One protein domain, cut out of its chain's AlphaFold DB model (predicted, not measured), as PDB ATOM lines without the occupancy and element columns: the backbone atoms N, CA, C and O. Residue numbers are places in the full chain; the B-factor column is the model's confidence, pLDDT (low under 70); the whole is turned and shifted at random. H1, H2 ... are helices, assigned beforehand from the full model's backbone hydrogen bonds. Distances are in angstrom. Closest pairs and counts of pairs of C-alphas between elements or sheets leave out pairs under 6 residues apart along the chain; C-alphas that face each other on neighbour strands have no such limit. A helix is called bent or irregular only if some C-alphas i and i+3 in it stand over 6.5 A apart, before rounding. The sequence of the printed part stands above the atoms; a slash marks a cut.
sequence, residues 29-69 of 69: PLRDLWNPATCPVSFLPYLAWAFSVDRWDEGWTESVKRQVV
ATOM      1  N   PRO A  29      -5.221  -6.874   5.372       74.50
ATOM      2  CA  PRO A  29      -5.801  -7.724   4.326       74.50
ATOM      3  C   PRO A  29      -4.874  -7.838   3.101       74.50
ATOM      4  O   PRO A  29      -5.304  -7.791   1.953       74.50
ATOM      5  N   LEU A  30      -3.564  -7.982   3.322       77.00
ATOM      6  CA  LEU A  30      -2.562  -8.057   2.255       77.00
ATOM      7  C   LEU A  30      -2.780  -9.282   1.359       77.00
ATOM      8  O   LEU A  30      -2.552  -9.221   0.156       77.00
ATOM      9  N   ARG A  31      -3.265 -10.389   1.936       78.25
ATOM     10  CA  ARG A  31      -3.618 -11.596   1.173       78.25
ATOM     11  C   ARG A  31      -4.866 -11.380   0.323       78.25
ATOM     12  O   ARG A  31      -4.917 -11.877  -0.797       78.25
ATOM     13  N   ASP A  32      -5.825 -10.610   0.828       79.25
ATOM     14  CA  ASP A  32      -7.057 -10.305   0.099       79.25
ATOM     15  C   ASP A  32      -6.791  -9.357  -1.072       79.25
ATOM     16  O   ASP A  32      -7.479  -9.444  -2.088       79.25
ATOM     17  N   LEU A  33      -5.760  -8.506  -0.961       81.56
ATOM     18  CA  LEU A  33      -5.293  -7.641  -2.046       81.56
ATOM     19  C   LEU A  33      -4.679  -8.422  -3.217       81.56
ATOM     20  O   LEU A  33      -4.770  -7.969  -4.354       81.56
ATOM     21  N   TRP A  34      -4.081  -9.590  -2.966       81.88
ATOM     22  CA  TRP A  34      -3.482 -10.430  -4.014       81.88
ATOM     23  C   TRP A  34      -4.480 -11.411  -4.655       81.88
ATOM     24  O   TRP A  34      -4.126 -12.167  -5.556       81.88
ATOM     25  N   ASN A  35      -5.730 -11.431  -4.189       83.44
ATOM     26  CA  ASN A  35      -6.765 -12.321  -4.702       83.44
ATOM     27  C   ASN A  35      -7.757 -11.542  -5.591       83.44
ATOM     28  O   ASN A  35      -8.520 -10.724  -5.066       83.44
ATOM     29  N   PRO A  36      -7.830 -11.830  -6.906       80.88
ATOM     30  CA  PRO A  36      -8.738 -11.152  -7.833       80.88
ATOM     31  C   PRO A  36     -10.212 -11.197  -7.418       80.88
ATOM     32  O   PRO A  36     -10.972 -10.315  -7.805       80.88
ATOM     33  N   ALA A  37     -10.645 -12.182  -6.622       81.94
ATOM     34  CA  ALA A  37     -12.037 -12.320  -6.187       81.94
ATOM     35  C   ALA A  37     -12.397 -11.447  -4.971       81.94
ATOM     36  O   ALA A  37     -13.523 -10.964  -4.880       81.94
ATOM     37  N   THR A  38     -11.458 -11.228  -4.047       83.44
ATOM     38  CA  THR A  38     -11.696 -10.486  -2.791       83.44
ATOM     39  C   THR A  38     -11.120  -9.074  -2.810       83.44
ATOM     40  O   THR A  38     -11.469  -8.255  -1.962       83.44
ATOM     41  N   CYS A  39     -10.255  -8.766  -3.778       83.19
ATOM     42  CA  CYS A  39      -9.597  -7.472  -3.869       83.19
ATOM     43  C   CYS A  39     -10.609  -6.355  -4.213       83.19
ATOM     44  O   CYS A  39     -11.512  -6.571  -5.037       83.19
ATOM     45  N   PRO A  40     -10.503  -5.156  -3.611       85.19
ATOM     46  CA  PRO A  40     -11.297  -4.002  -4.016       85.19
ATOM     47  C   PRO A  40     -11.023  -3.616  -5.474       85.19
ATOM     48  O   PRO A  40      -9.888  -3.656  -5.945       85.19
ATOM     49  N   VAL A  41     -12.063  -3.177  -6.186       83.69
ATOM     50  CA  VAL A  41     -12.000  -2.864  -7.629       83.69
ATOM     51  C   VAL A  41     -10.959  -1.796  -7.956       83.69
ATOM     52  O   VAL A  41     -10.312  -1.868  -8.996       83.69
ATOM     53  N   SER A  42     -10.764  -0.837  -7.050       85.50
ATOM     54  CA  SER A  42      -9.761   0.222  -7.182       85.50
ATOM     55  C   SER A  42      -8.331  -0.311  -7.296       85.50
ATOM     56  O   SER A  42      -7.479   0.367  -7.859       85.50
ATOM     57  N   PHE A  43      -8.062  -1.514  -6.776       86.06
ATOM     58  CA  PHE A  43      -6.736  -2.132  -6.802       86.06
ATOM     59  C   PHE A  43      -6.554  -3.174  -7.912       86.06
ATOM     60  O   PHE A  43      -5.418  -3.531  -8.222       86.06
ATOM     61  N   LEU A  44      -7.638  -3.603  -8.572       87.31
ATOM     62  CA  LEU A  44      -7.573  -4.508  -9.722       87.31
ATOM     63  C   LEU A  44      -6.637  -4.049 -10.860       87.31
ATOM     64  O   LEU A  44      -5.952  -4.923 -11.380       87.31
ATOM     65  N   PRO A  45      -6.514  -2.758 -11.244       88.81
ATOM     66  CA  PRO A  45      -5.556  -2.367 -12.288       88.81
ATOM     67  C   PRO A  45      -4.096  -2.642 -11.903       88.81
ATOM     68  O   PRO A  45      -3.290  -3.028 -12.746       88.81
ATOM     69  N   TYR A  46      -3.745  -2.484 -10.625       88.19
ATOM     70  CA  TYR A  46      -2.398  -2.797 -10.141       88.19
ATOM     71  C   TYR A  46      -2.147  -4.304 -10.125       88.19
ATOM     72  O   TYR A  46      -1.047  -4.755 -10.438       88.19
ATOM     73  N   LEU A  47      -3.182  -5.081  -9.800       88.44
ATOM     74  CA  LEU A  47      -3.135  -6.534  -9.864       88.44
ATOM     75  C   LEU A  47      -2.976  -7.008 -11.324       88.44
ATOM     76  O   LEU A  47      -2.113  -7.833 -11.603       88.44
ATOM     77  N   ALA A  48      -3.713  -6.409 -12.266       88.75
ATOM     78  CA  ALA A  48      -3.592  -6.660 -13.705       88.75
ATOM     79  C   ALA A  48      -2.168  -6.418 -14.219       88.75
ATOM     80  O   ALA A  48      -1.619  -7.222 -14.972       88.75
ATOM     81  N   TRP A  49      -1.542  -5.329 -13.763       87.12
ATOM     82  CA  TRP A  49      -0.150  -5.031 -14.079       87.12
ATOM     83  C   TRP A  49       0.806  -6.099 -13.531       87.12
ATOM     84  O   TRP A  49       1.692  -6.554 -14.252       87.12
ATOM     85  N   ALA A  50       0.597  -6.555 -12.292       87.19
ATOM     86  CA  ALA A  50       1.416  -7.605 -11.687       87.19
ATOM     87  C   ALA A  50       1.302  -8.955 -12.425       87.19
ATOM     88  O   ALA A  50       2.287  -9.690 -12.509       87.19
ATOM     89  N   PHE A  51       0.136  -9.256 -13.004       87.19
ATOM     90  CA  PHE A  51      -0.097 -10.448 -13.827       87.19
ATOM     91  C   PHE A  51       0.241 -10.260 -15.315       87.19
ATOM     92  O   PHE A  51       0.038 -11.177 -16.105       87.19
ATOM     93  N   SER A  52       0.829  -9.120 -15.703       87.81
ATOM     94  CA  SER A  52       1.207  -8.805 -17.093       87.81
ATOM     95  C   SER A  52       0.034  -8.832 -18.083       87.81
ATOM     96  O   SER A  52       0.181  -9.284 -19.215       87.81
ATOM     97  N   VAL A  53      -1.139  -8.348 -17.671       87.12
ATOM     98  CA  VAL A  53      -2.305  -8.234 -18.556       87.12
ATOM     99  C   VAL A  53      -2.035  -7.203 -19.661       87.12
ATOM    100  O   VAL A  53      -1.835  -6.023 -19.379       87.12
ATOM    101  N   ASP A  54      -2.095  -7.629 -20.926       85.75
ATOM    102  CA  ASP A  54      -1.792  -6.776 -22.088       85.75
ATOM    103  C   ASP A  54      -2.812  -5.652 -22.329       85.75
ATOM    104  O   ASP A  54      -2.466  -4.573 -22.815       85.75
ATOM    105  N   ARG A  55      -4.096  -5.902 -22.036       84.44
ATOM    106  CA  ARG A  55      -5.185  -4.955 -22.303       84.44
ATOM    107  C   ARG A  55      -6.020  -4.728 -21.055       84.44
ATOM    108  O   ARG A  55      -6.643  -5.653 -20.543       84.44
ATOM    109  N   TRP A  56      -6.081  -3.472 -20.629       86.56
ATOM    110  CA  TRP A  56      -6.904  -3.025 -19.513       86.56
ATOM    111  C   TRP A  56      -7.854  -1.917 -19.958       86.56
ATOM    112  O   TRP A  56      -7.443  -0.989 -20.653       86.56
ATOM    113  N   ASP A  57      -9.117  -2.010 -19.551       86.44
ATOM    114  CA  ASP A  57     -10.141  -1.008 -19.838       86.44
ATOM    115  C   ASP A  57     -10.904  -0.670 -18.550       86.44
ATOM    116  O   ASP A  57     -11.468  -1.533 -17.867       86.44
ATOM    117  N   GLU A  58     -10.920   0.614 -18.198       84.50
ATOM    118  CA  GLU A  58     -11.601   1.100 -17.000       84.50
ATOM    119  C   GLU A  58     -13.129   1.076 -17.132       84.50
ATOM    120  O   GLU A  58     -13.817   1.047 -16.108       84.50
ATOM    121  N   GLY A  59     -13.665   1.013 -18.353       86.12
ATOM    122  CA  GLY A  59     -15.097   0.891 -18.627       86.12
ATOM    123  C   GLY A  59     -15.649  -0.528 -18.468       86.12
ATOM    124  O   GLY A  59     -16.866  -0.714 -18.493       86.12
ATOM    125  N   TRP A  60     -14.793  -1.542 -18.289       89.19
ATOM    126  CA  TRP A  60     -15.249  -2.915 -18.063       89.19
ATOM    127  C   TRP A  60     -16.006  -3.066 -16.742       89.19
ATOM    128  O   TRP A  60     -15.666  -2.456 -15.723       89.19
ATOM    129  N   THR A  61     -17.011  -3.945 -16.750       89.19
ATOM    130  CA  THR A  61     -17.706  -4.354 -15.527       89.19
ATOM    131  C   THR A  61     -16.737  -5.057 -14.580       89.19
ATOM    132  O   THR A  61     -15.756  -5.675 -15.001       89.19
ATOM    133  N   GLU A  62     -17.018  -4.986 -13.280       86.25
ATOM    134  CA  GLU A  62     -16.167  -5.591 -12.249       86.25
ATOM    135  C   GLU A  62     -15.918  -7.082 -12.502       86.25
ATOM    136  O   GLU A  62     -14.798  -7.552 -12.337       86.25
ATOM    137  N   SER A  63     -16.933  -7.817 -12.965       86.56
ATOM    138  CA  SER A  63     -16.816  -9.240 -13.293       86.56
ATOM    139  C   SER A  63     -15.792  -9.504 -14.397       86.56
ATOM    140  O   SER A  63     -14.986 -10.420 -14.269       86.56
ATOM    141  N   VAL A  64     -15.784  -8.682 -15.453       86.75
ATOM    142  CA  VAL A  64     -14.827  -8.813 -16.563       86.75
ATOM    143  C   VAL A  64     -13.424  -8.443 -16.094       86.75
ATOM    144  O   VAL A  64     -12.483  -9.187 -16.352       86.75
ATOM    145  N   LYS A  65     -13.286  -7.357 -15.323       85.88
ATOM    146  CA  LYS A  65     -12.001  -6.965 -14.723       85.88
ATOM    147  C   LYS A  65     -11.408  -8.093 -13.879       85.88
ATOM    148  O   LYS A  65     -10.243  -8.408 -14.049       85.88
ATOM    149  N   ARG A  66     -12.204  -8.748 -13.027       86.94
ATOM    150  CA  ARG A  66     -11.740  -9.866 -12.179       86.94
ATOM    151  C   ARG A  66     -11.423 -11.152 -12.944       86.94
ATOM    152  O   ARG A  66     -10.750 -12.005 -12.390       86.94
ATOM    153  N   GLN A  67     -11.951 -11.323 -14.154       86.25
ATOM    154  CA  GLN A  67     -11.693 -12.504 -14.981       86.25
ATOM    155  C   GLN A  67     -10.426 -12.349 -15.832       86.25
ATOM    156  O   GLN A  67      -9.823 -13.347 -16.218       86.25
ATOM    157  N   VAL A  68     -10.065 -11.110 -16.171       84.81
ATOM    158  CA  VAL A  68      -8.885 -10.803 -16.987       84.81
ATOM    159  C   VAL A  68      -7.602 -10.769 -16.151       84.81
ATOM    160  O   VAL A  68      -6.538 -11.070 -16.685       84.81
ATOM    161  N   VAL A  69      -7.709 -10.398 -14.871       82.38
ATOM    162  CA  VAL A  69      -6.604 -10.443 -13.900       82.38
ATOM    163  C   VAL A  69      -6.428 -11.841 -13.332       82.38
ATOM    164  O   VAL A  69      -5.271 -12.305 -13.299       82.38
TER     165      VAL A  69
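AT A GLANCE: This is residues 29 to 69 of the 69 residues of the protein "Phage tail protein I" of Escherichia coli (UniProt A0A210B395). Two helices, H2 and H3, lie side by side and run the same way, joined by a wide loop, residues 51 to 61, that runs back from the end of H2 to the start of H3. A single short helix, H1, lies at one end of the longest axis, on the other side of the H2 and H3 pair from that loop, whose Arg 55 is at the opposite end. The printed part has 41 residues with three named helices, in the order H1, H2, H3 along the chain, and no named strand; the class is all helix, with 21 of the 41 residues in the helices. The whole is compact, with a radius of gyration of the C-alphas of 9.3 A, and spans 26 by 19 by 14 A along its three main axes.

IN THESE COORDINATES: The longest helix is H2, residues 41 to 50, from Val 41 to Ala 50, and it measures 14.8 A from first to last C-alpha. Its first C-alpha is at (-12.000, -2.864, -7.629) and its last at (1.416, -7.605, -11.687), with x rising between them. H2 is irregular: C-alphas 42 and 45 are 7.1 A apart, where about 5 A is found in a regular helix, and its line is a rough one. H3, residues 62 to 68, from Glu 62 to Val 68, is 10.1 A long from first to last C-alpha. It begins at C-alpha 62, (-16.167, -5.591, -12.249), and ends at C-alpha 68, (-8.885, -10.803, -16.987). H1, residues 30 to 33, from Leu 30 to Leu 33, has 4 residues and measures 5.1 A from first to last C-alpha, beginning at C-alpha 30, (-2.562, -8.057, 2.255).

HOW THE PARTS SIT: H2 touches H3, with 4 pairs of C-alphas within 8 A. The closest C-alphas of the two are those of Val 41 and Glu 62, 6.8 A apart, each the first residue of its helix. Their lines stand at a shallow tilt of 9 degrees and run the same way, with their centres 10.5 A apart. H1 is close to H2 but not clearly touching it, with 1 pair of C-alphas within 8 A. The closest C-alphas of these two are those of Leu 33 and Phe 43, 7.4 A apart, and their centres are 12.0 A apart. H1 and H3 are apart. In the backbone, every O i to N i+4 pair of H3 is within hydrogen-bond range, while in H2 4 of 6 such pairs are. H1, with 4 residues, is too short for such a pair, and its 1 pair of O i and N i+3 is within range.

THE WHOLE: The two C-alphas farthest apart are those of Pro 29 and Arg 55, at 26.8 A, while the first and last printed C-alphas, Pro 29 and Val 69, are 18.4 A apart. The link from H2 to H3 is long, with 11 residues between them, and it includes Arg 55, whose C-alpha is at (-5.185, -4.955, -22.303). The link from H1 to H2 is short, with 7 residues between them. The printed part has no cut: it runs from residue 29 to residue 69, the last residue of a chain of 69. The mean pLDDT of the printed part is 84.9, and no printed residue is under 70. By element the mean pLDDT is 87 in H2, 86 in H3 and 79 in H1.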